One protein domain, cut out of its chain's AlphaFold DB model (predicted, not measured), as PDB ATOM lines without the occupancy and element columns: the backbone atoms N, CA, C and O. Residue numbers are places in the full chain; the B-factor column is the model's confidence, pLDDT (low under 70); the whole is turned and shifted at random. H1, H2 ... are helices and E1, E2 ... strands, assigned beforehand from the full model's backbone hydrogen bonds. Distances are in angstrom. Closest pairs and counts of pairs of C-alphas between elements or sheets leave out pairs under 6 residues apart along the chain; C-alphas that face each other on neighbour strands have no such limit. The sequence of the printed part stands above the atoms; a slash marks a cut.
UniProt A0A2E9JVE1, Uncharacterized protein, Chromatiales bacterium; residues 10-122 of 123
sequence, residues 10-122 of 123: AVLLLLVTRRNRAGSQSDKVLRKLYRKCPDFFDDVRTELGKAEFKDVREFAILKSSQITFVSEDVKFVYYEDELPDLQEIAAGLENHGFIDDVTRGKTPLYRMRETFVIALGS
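Overview. This is residues 10 to 122 of the 123 residues of an uncharacterized protein of Chromatiales bacterium (UniProt A0A2E9JVE1). A long helix, H1, sticks out as an arm with residues 10 to 22 from a compact body, and its other end packs on H3. In the body, a small twisted sheet of four short strands has helices H2 and H3 over it, while the short helix H4 closes the printed part near H1 and H2. The printed part has 113 residues, with four named helices and four named strands in the order H1 H2 E1 E2 H3 E3 E4 H4; the sheet, E2 E1 E4 E3, is mixed, and the class is mixed, helices and strands. The whole is only just compact, close to loose, with a radius of gyration of the C-alphas of 15.4 A; it spans 56 by 27 by 26 A, the arm making the length.

Arrangement. H1, residues 10 to 34, touches H3, residues 86 to 95, with residues 30 to 33 alone, at a shallow tilt of 22 degrees, opposite ways; the closest C-alphas, Leu 33 and Ile 89, are 6.3 A apart. H2, residues 38 to 48, and H3 form two layers with the sheet, helices on one face of it. E1, residues 58 to 62, is parallel to E2, residues 76 to 79, with N 60 and O 76 at 2.9 A. H3 is on the sheet at a height of 8.8 A. E2, H3 and E3, residues 99 to 101, make a split strand-helix-strand unit, two strands of one sheet that are not neighbours, with a helix between them along the chain and E1 and E4 between them in the sheet, and its crossover is right-handed. E3 and E4, residues 109 to 112, are a hairpin, with N 100 and O 111 at 2.8 A; E4 is also antiparallel to E1, with N 59 and O 110 at 3.0 A. H4, residues 114 to 120, only just touches H2, with 3 pairs of C-alphas within 8 A, the closest being Arg 45 and Leu 120 at 6.2 A. Every O i to N i+4 pair is within hydrogen-bond range in H2, H3 and H4, and 19 of 21 in H1.

Along the chain. H1 runs 35.8 A from C-alpha 10 at (195.633, 187.694, 133.903). H2 measures 15.5 A, H3 14.1 A and E1 13.4 A. H4 ends with C-alpha 120 at (214.236, 180.292, 156.534).

Size, cuts and confidence. The C-alphas farthest apart, Ala 10 and Gln 66, are 57.4 A apart. Without residues 10 to 22, which stand free, the body spans 39 by 29 by 22 A. The printed part has no cut, and its one long link is E1 to E2, 13 residues. Residues 10 to 25 are under pLDDT 70.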
ATOM      1  N   ALA A  10     194.500 186.786 134.131       51.28
ATOM      2  CA  ALA A  10     195.633 187.694 133.903       51.28
ATOM      3  C   ALA A  10     196.137 188.312 135.219       51.28
ATOM      4  O   ALA A  10     197.342 188.431 135.439       51.28
ATOM      5  N   VAL A  11     195.209 188.639 136.126       52.31
ATOM      6  CA  VAL A  11     195.527 189.143 137.470       52.31
ATOM      7  C   VAL A  11     196.221 188.062 138.304       52.31
ATOM      8  O   VAL A  11     197.244 188.340 138.927       52.31
ATOM      9  N   LEU A  12     195.736 186.816 138.265       54.66
ATOM     10  CA  LEU A  12     196.350 185.685 138.965       54.66
ATOM     11  C   LEU A  12     197.768 185.396 138.445       54.66
ATOM     12  O   LEU A  12     198.687 185.224 139.244       54.66
ATOM     13  N   LEU A  13     197.980 185.410 137.122       52.78
ATOM     14  CA  LEU A  13     199.296 185.166 136.522       52.78
ATOM     15  C   LEU A  13     200.309 186.265 136.891       52.78
ATOM     16  O   LEU A  13     201.467 185.975 137.200       52.78
ATOM     17  N   LEU A  14     199.874 187.528 136.914       56.53
ATOM     18  CA  LEU A  14     200.704 188.656 137.350       56.53
ATOM     19  C   LEU A  14     201.023 188.592 138.852       56.53
ATOM     20  O   LEU A  14     202.155 188.869 139.242       56.53
ATOM     21  N   LEU A  15     200.075 188.178 139.699       56.25
ATOM     22  CA  LEU A  15     200.319 187.998 141.136       56.25
ATOM     23  C   LEU A  15     201.300 186.849 141.409       56.25
ATOM     24  O   LEU A  15     202.239 187.024 142.187       56.25
ATOM     25  N   VAL A  16     201.139 185.707 140.735       56.38
ATOM     26  CA  VAL A  16     202.033 184.542 140.867       56.38
ATOM     27  C   VAL A  16     203.449 184.869 140.388       56.38
ATOM     28  O   VAL A  16     204.427 184.581 141.080       56.38
ATOM     29  N   THR A  17     203.591 185.538 139.241       51.47
ATOM     30  CA  THR A  17     204.912 185.918 138.711       51.47
ATOM     31  C   THR A  17     205.597 187.001 139.548       51.47
ATOM     32  O   THR A  17     206.816 186.945 139.736       51.47
ATOM     33  N   ARG A  18     204.841 187.953 140.117       50.38
ATOM     34  CA  ARG A  18     205.377 188.968 141.039       50.38
ATOM     35  C   ARG A  18     205.853 188.349 142.356       50.38
ATOM     36  O   ARG A  18     206.919 188.723 142.839       50.38
ATOM     37  N   ARG A  19     205.122 187.360 142.885       50.09
ATOM     38  CA  ARG A  19     205.502 186.603 144.090       50.09
ATOM     39  C   ARG A  19     206.795 185.803 143.881       50.09
ATOM     40  O   ARG A  19     207.672 185.844 144.739       50.09
ATOM     41  N   ASN A  20     206.973 185.188 142.709       51.19
ATOM     42  CA  ASN A  20     208.196 184.440 142.381       51.19
ATOM     43  C   ASN A  20     209.436 185.326 142.170       51.19
ATOM     44  O   ASN A  20     210.538 184.936 142.549       51.19
ATOM     45  N   ARG A  21     209.295 186.523 141.581       50.25
ATOM     46  CA  ARG A  21     210.449 187.420 141.372       50.25
ATOM     47  C   ARG A  21     210.951 188.047 142.672       50.25
ATOM     48  O   ARG A  21     212.164 188.098 142.860       50.25
ATOM     49  N   ALA A  22     210.045 188.461 143.561       50.59
ATOM     50  CA  ALA A  22     210.405 188.988 144.878       50.59
ATOM     51  C   ALA A  22     211.080 187.918 145.759       50.59
ATOM     52  O   ALA A  22     212.116 188.201 146.354       50.59
ATOM     53  N   GLY A  23     210.575 186.676 145.744       55.19
ATOM     54  CA  GLY A  23     211.233 185.544 146.409       55.19
ATOM     55  C   GLY A  23     212.662 185.316 145.902       55.19
ATOM     56  O   GLY A  23     213.593 185.222 146.691       55.19
ATOM     57  N   SER A  24     212.881 185.379 144.581       62.38
ATOM     58  CA  SER A  24     214.187 185.059 143.978       62.38
ATOM     59  C   SER A  24     215.358 185.969 144.385       62.38
ATOM     60  O   SER A  24     216.511 185.536 144.325       62.38
ATOM     61  N   GLN A  25     215.101 187.230 144.753       66.88
ATOM     62  CA  GLN A  25     216.152 188.166 145.170       66.88
ATOM     63  C   GLN A  25     216.402 188.076 146.675       66.88
ATOM     64  O   GLN A  25     217.561 187.991 147.084       66.88
ATOM     65  N   SER A  26     215.334 188.028 147.474       74.19
ATOM     66  CA  SER A  26     215.414 187.801 148.919       74.19
ATOM     67  C   SER A  26     216.116 186.478 149.233       74.19
ATOM     68  O   SER A  26     217.036 186.469 150.046       74.19
ATOM     69  N   ASP A  27     215.809 185.402 148.503       82.00
ATOM     70  CA  ASP A  27     216.463 184.098 148.669       82.00
ATOM     71  C   ASP A  27     217.970 184.156 148.372       82.00
ATOM     72  O   ASP A  27     218.777 183.554 149.078       82.00
ATOM     73  N   LYS A  28     218.393 184.891 147.333       88.81
ATOM     74  CA  LYS A  28     219.823 185.024 146.993       88.81
ATOM     75  C   LYS A  28     220.600 185.757 148.079       88.81
ATOM     76  O   LYS A  28     221.714 185.350 148.408       88.81
ATOM     77  N   VAL A  29     220.027 186.839 148.604       91.00
ATOM     78  CA  VAL A  29     220.629 187.594 149.706       91.00
ATOM     79  C   VAL A  29     220.699 186.722 150.949       91.00
ATOM     80  O   VAL A  29     221.769 186.607 151.541       91.00
ATOM     81  N   LEU A  30     219.598 186.061 151.305       93.12
ATOM     82  CA  LEU A  30     219.544 185.240 152.505       93.12
ATOM     83  C   LEU A  30     220.545 184.085 152.436       93.12
ATOM     84  O   LEU A  30     221.300 183.887 153.376       93.12
ATOM     85  N   ARG A  31     220.669 183.411 151.284       94.50
ATOM     86  CA  ARG A  31     221.706 182.388 151.061       94.50
ATOM     87  C   ARG A  31     223.128 182.937 151.164       94.50
ATOM     88  O   ARG A  31     224.035 182.205 151.553       94.50
ATOM     89  N   LYS A  32     223.360 184.197 150.786       94.38
ATOM     90  CA  LYS A  32     224.672 184.839 150.949       94.38
ATOM     91  C   LYS A  32     224.987 185.072 152.428       94.38
ATOM     92  O   LYS A  32     226.120 184.822 152.822       94.38
ATOM     93  N   LEU A  33     224.011 185.530 153.213       95.06
ATOM     94  CA  LEU A  33     224.159 185.715 154.661       95.06
ATOM     95  C   LEU A  33     224.311 184.367 155.377       95.06
ATOM     96  O   LEU A  33     225.230 184.206 156.169       95.06
ATOM     97  N   TYR A  34     223.508 183.371 155.001       95.50
ATOM     98  CA  TYR A  34     223.597 181.998 155.498       95.50
ATOM     99  C   TYR A  34     225.011 181.425 155.383       95.50
ATOM    100  O   TYR A  34     225.548 180.891 156.341       95.50
ATOM    101  N   ARG A  35     225.669 181.597 154.230       94.62
ATOM    102  CA  ARG A  35     227.035 181.090 154.019       94.62
ATOM    103  C   ARG A  35     228.088 181.698 154.948       94.62
ATOM    104  O   ARG A  35     229.171 181.134 155.033       94.62
ATOM    105  N   LYS A  36     227.815 182.849 155.567       94.06
ATOM    106  CA  LYS A  36     228.744 183.496 156.498       94.06
ATOM    107  C   LYS A  36     228.628 182.939 157.915       94.06
ATOM    108  O   LYS A  36     229.643 182.804 158.579       94.06
ATOM    109  N   CYS A  37     227.417 182.609 158.361       95.06
ATOM    110  CA  CYS A  37     227.167 182.123 159.716       95.06
ATOM    111  C   CYS A  37     226.022 181.096 159.707       95.06
ATOM    112  O   CYS A  37     224.924 181.416 160.157       95.06
ATOM    113  N   PRO A  38     226.220 179.896 159.128       95.56
ATOM    114  CA  PRO A  38     225.143 178.922 158.936       95.56
ATOM    115  C   PRO A  38     224.515 178.486 160.263       95.56
ATOM    116  O   PRO A  38     223.292 178.400 160.347       95.56
ATOM    117  N   ASP A  39     225.339 178.335 161.300       96.19
ATOM    118  CA  ASP A  39     224.930 177.896 162.635       96.19
ATOM    119  C   ASP A  39     223.825 178.785 163.227       96.19
ATOM    120  O   ASP A  39     222.849 178.266 163.761       96.19
ATOM    121  N   PHE A  40     223.899 180.112 163.044       97.00
ATOM    122  CA  PHE A  40     222.835 181.032 163.470       97.00
ATOM    123  C   PHE A  40     221.497 180.723 162.782       97.00
ATOM    124  O   PHE A  40     220.458 180.644 163.428       97.00
ATOM    125  N   PHE A  41     221.497 180.553 161.459       97.25
ATOM    126  CA  PHE A  41     220.259 180.334 160.708       97.25
ATOM    127  C   PHE A  41     219.669 178.947 160.967       97.25
ATOM    128  O   PHE A  41     218.446 178.811 161.036       97.25
ATOM    129  N   ASP A  42     220.524 177.931 161.087       96.88
ATOM    130  CA  ASP A  42     220.110 176.564 161.387       96.88
ATOM    131  C   ASP A  42     219.522 176.453 162.790       96.88
ATOM    132  O   ASP A  42     218.486 175.800 162.955       96.88
ATOM    133  N   ASP A  43     220.114 177.142 163.766       97.44
ATOM    134  CA  ASP A  43     219.570 177.243 165.117       97.44
ATOM    135  C   ASP A  43     218.203 177.936 165.110       97.44
ATOM    136  O   ASP A  43     217.210 177.309 165.479       97.44
ATOM    137  N   VAL A  44     218.097 179.155 164.563       97.00
ATOM    138  CA  VAL A  44     216.815 179.886 164.489       97.00
ATOM    139  C   VAL A  44     215.737 179.033 163.811       97.00
ATOM    140  O   VAL A  44     214.603 178.957 164.288       97.00
ATOM    141  N   ARG A  45     216.070 178.360 162.703       96.50
ATOM    142  CA  ARG A  45     215.142 177.477 161.984       96.50
ATOM    143  C   ARG A  45     214.706 176.284 162.836       96.50
ATOM    144  O   ARG A  45     213.526 175.929 162.815       96.50
ATOM    145  N   THR A  46     215.638 175.666 163.553       96.88
ATOM    146  CA  THR A  46     215.371 174.506 164.412       96.88
ATOM    147  C   THR A  46     214.513 174.896 165.607       96.88
ATOM    148  O   THR A  46     213.505 174.240 165.877       96.88
ATOM    149  N   GLU A  47     214.864 175.986 166.288       97.31
ATOM    150  CA  GLU A  47     214.145 176.483 167.456       97.31
ATOM    151  C   GLU A  47     212.722 176.915 167.093       97.31
ATOM    152  O   GLU A  47     211.772 176.471 167.735       97.31
ATOM    153  N   LEU A  48     212.528 177.660 165.998       96.81
ATOM    154  CA  LEU A  48     211.187 178.013 165.504       96.81
ATOM    155  C   LEU A  48     210.339 176.789 165.106       96.81
ATOM    156  O   LEU A  48     209.112 176.881 165.061       96.81
ATOM    157  N   GLY A  49     210.967 175.642 164.831       95.06
ATOM    158  CA  GLY A  49     210.275 174.375 164.590       95.06
ATOM    159  C   GLY A  49     209.649 173.758 165.846       95.06
ATOM    160  O   GLY A  49     208.785 172.884 165.732       95.06
ATOM    161  N   LYS A  50     210.042 174.204 167.046       96.62
ATOM    162  CA  LYS A  50     209.503 173.714 168.319       96.62
ATOM    163  C   LYS A  50     208.188 174.416 168.651       96.62
ATOM    164  O   LYS A  50     208.051 175.631 168.515       96.62
ATOM    165  N   ALA A  51     207.212 173.654 169.146       95.69
ATOM    166  CA  ALA A  51     205.870 174.167 169.432       95.69
ATOM    167  C   ALA A  51     205.862 175.333 170.438       95.69
ATOM    168  O   ALA A  51     205.015 176.219 170.331       95.69
ATOM    169  N   GLU A  52     206.804 175.331 171.379       95.56
ATOM    170  CA  GLU A  52     206.997 176.366 172.401       95.56
ATOM    171  C   GLU A  52     207.610 177.671 171.870       95.56
ATOM    172  O   GLU A  52     207.356 178.727 172.445       95.56
ATOM    173  N   PHE A  53     208.360 177.629 170.762       96.56
ATOM    174  CA  PHE A  53     209.054 178.802 170.219       96.56
ATOM    175  C   PHE A  53     208.548 179.257 168.850       96.56
ATOM    176  O   PHE A  53     208.987 180.292 168.355       96.56
ATOM    177  N   LYS A  54     207.587 178.545 168.251       95.00
ATOM    178  CA  LYS A  54     207.024 178.854 166.924       95.00
ATOM    179  C   LYS A  54     206.565 180.312 166.742       95.00
ATOM    180  O   LYS A  54     206.575 180.823 165.622       95.00
ATOM    181  N   ASP A  55     206.171 180.975 167.830       95.31
ATOM    182  CA  ASP A  55     205.655 182.350 167.843       95.31
ATOM    183  C   ASP A  55     206.687 183.376 168.354       95.31
ATOM    184  O   ASP A  55     206.418 184.577 168.361       95.31
ATOM    185  N   VAL A  56     207.891 182.940 168.745       97.00
ATOM    186  CA  VAL A  56     208.977 183.844 169.146       97.00
ATOM    187  C   VAL A  56     209.452 184.614 167.917       97.00
ATOM    188  O   VAL A  56     209.669 184.056 166.840       97.00
ATOM    189  N   ARG A  57     209.576 185.933 168.062       97.38
ATOM    190  CA  ARG A  57     209.995 186.838 166.981       97.38
ATOM    191  C   ARG A  57     211.149 187.738 167.353       97.38
ATOM    192  O   ARG A  57     211.546 188.549 166.532       97.38
ATOM    193  N   GLU A  58     211.695 187.617 168.551       97.75
ATOM    194  CA  GLU A  58     212.757 188.505 169.003       97.75
ATOM    195  C   GLU A  58     213.981 187.713 169.417       97.75
ATOM    196  O   GLU A  58     213.869 186.652 170.036       97.75
ATOM    197  N   PHE A  59     215.143 188.258 169.076       97.56
ATOM    198  CA  PHE A  59     216.418 187.746 169.536       97.56
ATOM    199  C   PHE A  59     217.338 188.884 169.966       97.56
ATOM    200  O   PHE A  59     217.311 189.979 169.398       97.56
ATOM    201  N   ALA A  60     218.146 188.616 170.984       97.06
ATOM    202  CA  ALA A  60     219.196 189.507 171.451       97.06
ATOM    203  C   ALA A  60     220.562 189.018 170.959       97.06
ATOM    204  O   ALA A  60     220.794 187.811 170.867       97.06
ATOM    205  N   ILE A  61     221.470 189.959 170.691       96.12
ATOM    206  CA  ILE A  61     222.891 189.658 170.482       96.12
ATOM    207  C   ILE A  61     223.685 190.249 171.641       96.12
ATOM    208  O   ILE A  61     223.591 191.444 171.934       96.12
ATOM    209  N   LEU A  62     224.476 189.410 172.298       95.25
ATOM    210  CA  LEU A  62     225.308 189.771 173.439       95.25
ATOM    211  C   LEU A  62     226.779 189.538 173.112       95.25
ATOM    212  O   LEU A  62     227.131 188.691 172.302       95.25
ATOM    213  N   LYS A  63     227.658 190.282 173.783       93.50
ATOM    214  CA  LYS A  63     229.101 190.191 173.526       93.50
ATOM    215  C   LYS A  63     229.734 188.885 173.995       93.50
ATOM    216  O   LYS A  63     230.772 188.508 173.472       93.50
ATOM    217  N   SER A  64     229.176 188.265 175.033       94.31
ATOM    218  CA  SER A  64     229.725 187.036 175.594       94.31
ATOM    219  C   SER A  64     228.663 186.203 176.292       94.31
ATOM    220  O   SER A  64     227.791 186.773 176.957       94.31
ATOM    221  N   SER A  65     228.791 184.879 176.212       93.69
ATOM    222  CA  SER A  65     227.972 183.903 176.947       93.69
ATOM    223  C   SER A  65     228.075 184.017 178.471       93.69
ATOM    224  O   SER A  65     227.231 183.502 179.203       93.69
ATOM    225  N   GLN A  66     229.054 184.775 178.978       94.25
ATOM    226  CA  GLN A  66     229.175 185.115 180.399       94.25
ATOM    227  C   GLN A  66     228.195 186.209 180.857       94.25
ATOM    228  O   GLN A  66     228.059 186.456 182.058       94.25
ATOM    229  N   ILE A  67     227.526 186.900 179.930       90.75
ATOM    230  CA  ILE A  67     226.594 187.984 180.248       90.75
ATOM    231  C   ILE A  67     225.212 187.399 180.534       90.75
ATOM    232  O   ILE A  67     224.572 186.821 179.661       90.75
ATOM    233  N   THR A  68     224.701 187.623 181.745       89.19
ATOM    234  CA  THR A  68     223.316 187.273 182.075       89.19
ATOM    235  C   THR A  68     222.342 188.223 181.382       89.19
ATOM    236  O   THR A  68     222.391 189.437 181.585       89.19
ATOM    237  N   PHE A  69     221.414 187.660 180.612       89.31
ATOM    238  CA  PHE A  69     220.297 188.386 180.020       89.31
ATOM    239  C   PHE A  69     218.996 188.020 180.722       89.31
ATOM    240  O   PHE A  69     218.634 186.849 180.813       89.31
ATOM    241  N   VAL A  70     218.304 189.036 181.234       87.69
ATOM    242  CA  VAL A  70     217.025 188.886 181.929       87.69
ATOM    243  C   VAL A  70     215.961 189.602 181.111       87.69
ATOM    244  O   VAL A  70     216.100 190.787 180.809       87.69
ATOM    245  N   SER A  71     214.907 188.876 180.756       86.88
ATOM    246  CA  SER A  71     213.775 189.367 179.974       86.88
ATOM    247  C   SER A  71     212.483 188.801 180.553       86.88
ATOM    248  O   SER A  71     212.456 187.650 180.984       86.88
ATOM    249  N   GLU A  72     211.422 189.609 180.566       87.88
ATOM    250  CA  GLU A  72     210.082 189.167 180.979       87.88
ATOM    251  C   GLU A  72     209.439 188.248 179.928       87.88
ATOM    252  O   GLU A  72     208.698 187.333 180.278       87.88
ATOM    253  N   ASP A  73     209.776 188.444 178.649       90.38
ATOM    254  CA  ASP A  73     209.320 187.593 177.549       90.38
ATOM    255  C   ASP A  73     210.398 186.593 177.117       90.38
ATOM    256  O   ASP A  73     211.600 186.870 177.214       90.38
ATOM    257  N   VAL A  74     209.962 185.489 176.507       91.88
ATOM    258  CA  VAL A  74     210.842 184.536 175.818       91.88
ATOM    259  C   VAL A  74     211.425 185.181 174.558       91.88
ATOM    260  O   VAL A  74     210.690 185.669 173.696       91.88
ATOM    261  N   LYS A  75     212.757 185.176 174.453       94.75
ATOM    262  CA  LYS A  75     213.528 185.679 173.309       94.75
ATOM    263  C   LYS A  75     214.705 184.743 173.069       94.75
ATOM    264  O   LYS A  75     215.241 184.190 174.030       94.75
ATOM    265  N   PHE A  76     215.122 184.588 171.818       97.00
ATOM    266  CA  PHE A  76     216.382 183.900 171.542       97.00
ATOM    267  C   PHE A  76     217.561 184.782 171.956       97.00
ATOM    268  O   PHE A  76     217.459 186.013 171.977       97.00
ATOM    269  N   VAL A  77     218.682 184.164 172.310       96.88
ATOM    270  CA  VAL A  77     219.883 184.878 172.749       96.88
ATOM    271  C   VAL A  77     221.083 184.261 172.058       96.88
ATOM    272  O   VAL A  77     221.310 183.061 172.175       96.88
ATOM    273  N   TYR A  78     221.837 185.100 171.359       97.12
ATOM    274  CA  TYR A  78     223.034 184.711 170.629       97.12
ATOM    275  C   TYR A  78     224.235 185.512 171.121       97.12
ATOM    276  O   TYR A  78     224.096 186.675 171.517       97.12
ATOM    277  N   TYR A  79     225.418 184.901 171.079       96.50
ATOM    278  CA  TYR A  79     226.632 185.477 171.647       96.50
ATOM    279  C   TYR A  79     227.742 185.620 170.601       96.50
ATOM    280  O   TYR A  79     228.009 184.698 169.832       96.50
ATOM    281  N   GLU A  80     228.399 186.781 170.572       94.94
ATOM    282  CA  GLU A  80     229.488 187.089 169.628       94.94
ATOM    283  C   GLU A  80     230.747 186.235 169.846       94.94
ATOM    284  O   GLU A  80     231.530 186.057 168.915       94.94
ATOM    285  N   ASP A  81     230.961 185.717 171.059       94.94
ATOM    286  CA  ASP A  81     232.077 184.818 171.369       94.94
ATOM    287  C   ASP A  81     231.822 183.360 170.953       94.94
ATOM    288  O   ASP A  81     232.769 182.575 170.902       94.94
ATOM    289  N   GLU A  82     230.581 183.009 170.608       95.25
ATOM    290  CA  GLU A  82     230.189 181.676 170.130       95.25
ATOM    291  C   GLU A  82     229.962 181.646 168.616       95.25
ATOM    292  O   GLU A  82     230.328 180.677 167.951       95.25
ATOM    293  N   LEU A  83     229.387 182.716 168.061       93.56
ATOM    294  CA  LEU A  83     229.046 182.818 166.648       93.56
ATOM    295  C   LEU A  83     229.754 184.028 166.018       93.56
ATOM    296  O   LEU A  83     229.422 185.176 166.338       93.56
ATOM    297  N   PRO A  84     230.711 183.807 165.097       85.50
ATOM    298  CA  PRO A  84     231.406 184.901 164.439       85.50
ATOM    299  C   PRO A  84     230.453 185.707 163.548       85.50
ATOM    300  O   PRO A  84     229.453 185.203 163.032       85.50
ATOM    301  N   ASP A  85     230.791 186.982 163.355       90.00
ATOM    302  CA  ASP A  85     230.129 187.914 162.434       90.00
ATOM    303  C   ASP A  85     228.637 188.195 162.706       90.00
ATOM    304  O   ASP A  85     227.975 188.817 161.873       90.00
ATOM    305  N   LEU A  86     228.095 187.829 163.876       93.94
ATOM    306  CA  LEU A  86     226.679 188.031 164.225       93.94
ATOM    307  C   LEU A  86     226.175 189.466 164.003       93.94
ATOM    308  O   LEU A  86     225.072 189.654 163.491       93.94
ATOM    309  N   GLN A  87     226.976 190.482 164.335       93.56
ATOM    310  CA  GLN A  87     226.604 191.882 164.095       93.56
ATOM    311  C   GLN A  87     226.539 192.219 162.601       93.56
ATOM    312  O   GLN A  87     225.643 192.939 162.163       93.56
ATOM    313  N   GLU A  88     227.453 191.674 161.790       95.06
ATOM    314  CA  GLU A  88     227.406 191.856 160.336       95.06
ATOM    315  C   GLU A  88     226.194 191.124 159.736       95.06
ATOM    316  O   GLU A  88     225.535 191.649 158.833       95.06
ATOM    317  N   ILE A  89     225.860 189.938 160.257       96.88
ATOM    318  CA  ILE A  89     224.653 189.196 159.879       96.88
ATOM    319  C   ILE A  89     223.399 189.998 160.215       96.88
ATOM    320  O   ILE A  89     222.558 190.177 159.333       96.88
ATOM    321  N   ALA A  90     223.286 190.518 161.439       97.25
ATOM    322  CA  ALA A  90     222.145 191.321 161.870       97.25
ATOM    323  C   ALA A  90     221.978 192.567 160.991       97.25
ATOM    324  O   ALA A  90     220.913 192.765 160.407       97.25
ATOM    325  N   ALA A  91     223.052 193.330 160.773       97.31
ATOM    326  CA  ALA A  91     223.031 194.472 159.861       97.31
ATOM    327  C   ALA A  91     222.639 194.057 158.430       97.31
ATOM    328  O   ALA A  91     221.888 194.751 157.746       97.31
ATOM    329  N   GLY A  92     223.124 192.911 157.947       96.69
ATOM    330  CA  GLY A  92     222.763 192.365 156.641       96.69
ATOM    331  C   GLY A  92     221.280 192.008 156.528       96.69
ATOM    332  O   GLY A  92     220.656 192.309 155.506       96.69
ATOM    333  N   LEU A  93     220.714 191.392 157.564       97.38
ATOM    334  CA  LEU A  93     219.297 191.048 157.649       97.38
ATOM    335  C   LEU A  93     218.421 192.302 157.712       97.38
ATOM    336  O   LEU A  93     217.427 192.388 156.987       97.38
ATOM    337  N   GLU A  94     218.805 193.287 158.520       97.75
ATOM    338  CA  GLU A  94     218.075 194.546 158.674       97.75
ATOM    339  C   GLU A  94     218.055 195.339 157.363       97.75
ATOM    340  O   GLU A  94     216.987 195.690 156.860       97.75
ATOM    341  N   ASN A  95     219.220 195.515 156.729       97.06
ATOM    342  CA  ASN A  95     219.359 196.237 155.459       97.06
ATOM    343  C   ASN A  95     218.486 195.666 154.327       97.06
ATOM    344  O   ASN A  95     218.154 196.377 153.378       97.06
ATOM    345  N   HIS A  96     218.118 194.385 154.407       95.25
ATOM    346  CA  HIS A  96     217.263 193.719 153.422       95.25
ATOM    347  C   HIS A  96     215.833 193.472 153.925       95.25
ATOM    348  O   HIS A  96     215.054 192.801 153.245       95.25
ATOM    349  N   GLY A  97     215.461 194.039 155.076       95.12
ATOM    350  CA  GLY A  97     214.103 194.001 155.612       95.12
ATOM    351  C   GLY A  97     213.665 192.626 156.117       95.12
ATOM    352  O   GLY A  97     212.479 192.296 156.024       95.12
ATOM    353  N   PHE A  98     214.604 191.819 156.616       96.62
ATOM    354  CA  PHE A  98     214.331 190.537 157.274       96.62
ATOM    355  C   PHE A  98     214.117 190.687 158.782       96.62
ATOM    356  O   PHE A  98     213.327 189.947 159.369       96.62
ATOM    357  N   ILE A  99     214.774 191.664 159.399       98.19
ATOM    358  CA  ILE A  99     214.611 192.000 160.812       98.19
ATOM    359  C   ILE A  99     214.461 193.516 160.966       98.19
ATOM    360  O   ILE A  99     214.805 194.262 160.050       98.19
ATOM    361  N   ASP A 100     213.960 193.944 162.115       98.38
ATOM    362  CA  ASP A 100     213.958 195.333 162.569       98.38
ATOM    363  C   ASP A 100     214.818 195.458 163.827       98.38
ATOM    364  O   ASP A 100     214.664 194.644 164.744       98.38
ATOM    365  N   ASP A 101     215.676 196.475 163.908       97.56
ATOM    366  CA  ASP A 101     216.275 196.869 165.183       97.56
ATOM    367  C   ASP A 101     215.185 197.456 166.099       97.56
ATOM    368  O   ASP A 101     214.527 198.455 165.794       97.56
ATOM    369  N   VAL A 102     214.959 196.791 167.231       97.00
ATOM    370  CA  VAL A 102     214.006 197.191 168.277       97.00
ATOM    371  C   VAL A 102     214.719 197.447 169.607       97.00
ATOM    372  O   VAL A 102     214.090 197.422 170.671       97.00
ATOM    373  N   THR A 103     216.028 197.702 169.556       95.25
ATOM    374  CA  THR A 103     216.889 197.950 170.711       95.25
ATOM    375  C   THR A 103     216.326 199.053 171.601       95.25
ATOM    376  O   THR A 103     216.086 200.187 171.184       95.25
ATOM    377  N   ARG A 104     216.154 198.724 172.885       87.69
ATOM    378  CA  ARG A 104     215.820 199.678 173.948       87.69
ATOM    379  C   ARG A 104     216.938 199.653 174.978       87.69
ATOM    380  O   ARG A 104     217.077 198.701 175.738       87.69
ATOM    381  N   GLY A 105     217.751 200.703 175.003       88.38
ATOM    382  CA  GLY A 105     218.914 200.779 175.884       88.38
ATOM    383  C   GLY A 105     220.191 200.302 175.194       88.38
ATOM    384  O   GLY A 105     220.507 200.775 174.110       88.38
ATOM    385  N   LYS A 106     220.968 199.441 175.864       88.12
ATOM    386  CA  LYS A 106     222.337 199.083 175.440       88.12
ATOM    387  C   LYS A 106     222.480 197.684 174.845       88.12
ATOM    388  O   LYS A 106     223.536 197.390 174.297       88.12
ATOM    389  N   THR A 107     221.470 196.833 174.996       91.19
ATOM    390  CA  THR A 107     221.504 195.454 174.503       91.19
ATOM    391  C   THR A 107     220.872 195.401 173.119       91.19
ATOM    392  O   THR A 107     219.672 195.676 173.037       91.19
ATOM    393  N   PRO A 108     221.633 195.051 172.064       95.50
ATOM    394  CA  PRO A 108     221.083 194.858 170.730       95.50
ATOM    395  C   PRO A 108     219.922 193.865 170.755       95.50
ATOM    396  O   PRO A 108     220.083 192.725 171.200       95.50
ATOM    397  N   LEU A 109     218.758 194.313 170.295       96.81
ATOM    398  CA  LEU A 109     217.545 193.515 170.223       96.81
ATOM    399  C   LEU A 109     216.918 193.676 168.847       96.81
ATOM    400  O   LEU A 109     216.654 194.791 168.403       96.81
ATOM    401  N   TYR A 110     216.619 192.553 168.215       98.19
ATOM    402  CA  TYR A 110     216.086 192.527 166.866       98.19
ATOM    403  C   TYR A 110     214.769 191.768 166.822       98.19
ATOM    404  O   TYR A 110     214.594 190.753 167.501       98.19
ATOM    405  N   ARG A 111     213.849 192.244 165.984       98.44
ATOM    406  CA  ARG A 111     212.577 191.585 165.701       98.44
ATOM    407  C   ARG A 111     212.588 190.991 164.302       98.44
ATOM    408  O   ARG A 111     212.684 191.708 163.314       98.44
ATOM    409  N   MET A 112     212.434 189.679 164.222       98.19
ATOM    410  CA  MET A 112     212.233 188.937 162.986       98.19
ATOM    411  C   MET A 112     210.912 189.324 162.330       98.19
ATOM    412  O   MET A 112     209.851 189.281 162.956       98.19
ATOM    413  N   ARG A 113     210.969 189.656 161.040       97.06
ATOM    414  CA  ARG A 113     209.780 189.830 160.206       97.06
ATOM    415  C   ARG A 113     209.319 188.476 159.680       97.06
ATOM    416  O   ARG A 113     210.129 187.587 159.430       97.06
ATOM    417  N   GLU A 114     208.026 188.337 159.404       94.88
ATOM    418  CA  GLU A 114     207.483 187.094 158.826       94.88
ATOM    419  C   GLU A 114     208.143 186.726 157.489       94.88
ATOM    420  O   GLU A 114     208.278 185.552 157.158       94.88
ATOM    421  N   THR A 115     208.615 187.716 156.727       92.56
ATOM    422  CA  THR A 115     209.393 187.486 155.503       92.56
ATOM    423  C   THR A 115     210.671 186.693 155.761       92.56
ATOM    424  O   THR A 115     211.028 185.862 154.933       92.56
ATOM    425  N   PHE A 116     211.340 186.915 156.894       95.69
ATOM    426  CA  PHE A 116     212.509 186.140 157.302       95.69
ATOM    427  C   PHE A 116     212.121 184.727 157.709       95.69
ATOM    428  O   PHE A 116     212.682 183.779 157.173       95.69
ATOM    429  N   VAL A 117     211.107 184.583 158.564       94.94
ATOM    430  CA  VAL A 117     210.625 183.273 159.029       94.94
ATOM    431  C   VAL A 117     210.212 182.382 157.854       94.94
ATOM    432  O   VAL A 117     210.608 181.223 157.779       94.94
ATOM    433  N   ILE A 118     209.480 182.934 156.882       92.38
ATOM    434  CA  ILE A 118     209.104 182.218 155.655       92.38
ATOM    435  C   ILE A 118     210.346 181.852 154.831       92.38
ATOM    436  O   ILE A 118     210.432 180.737 154.313       92.38
ATOM    437  N   ALA A 119     211.304 182.772 154.701       91.38
ATOM    438  CA  ALA A 119     212.509 182.555 153.908       91.38
ATOM    439  C   ALA A 119     213.510 181.582 154.563       91.38
ATOM    440  O   ALA A 119     214.277 180.942 153.853       91.38
ATOM    441  N   LEU A 120     213.469 181.367 155.884       92.00
ATOM    442  CA  LEU A 120     214.236 180.292 156.534       92.00
ATOM    443  C   LEU A 120     213.845 178.905 156.005       92.00
ATOM    444  O   LEU A 120     214.693 178.020 155.893       92.00
ATOM    445  N   GLY A 121     212.577 178.717 155.630       85.25
ATOM    446  CA  GLY A 121     212.097 177.479 155.014       85.25
ATOM    447  C   GLY A 121     212.640 177.236 153.599       85.25
ATOM    448  O   GLY A 121     212.519 176.121 153.094       85.25
ATOM    449  N   SER A 122     213.221 178.253 152.952       80.44
ATOM    450  CA  SER A 122     213.828 178.134 151.621       80.44
ATOM    451  C   SER A 122     215.349 177.944 151.656       80.44
ATOM    452  O   SER A 122     215.923 177.678 150.596       80.44
TER     453      SER A 122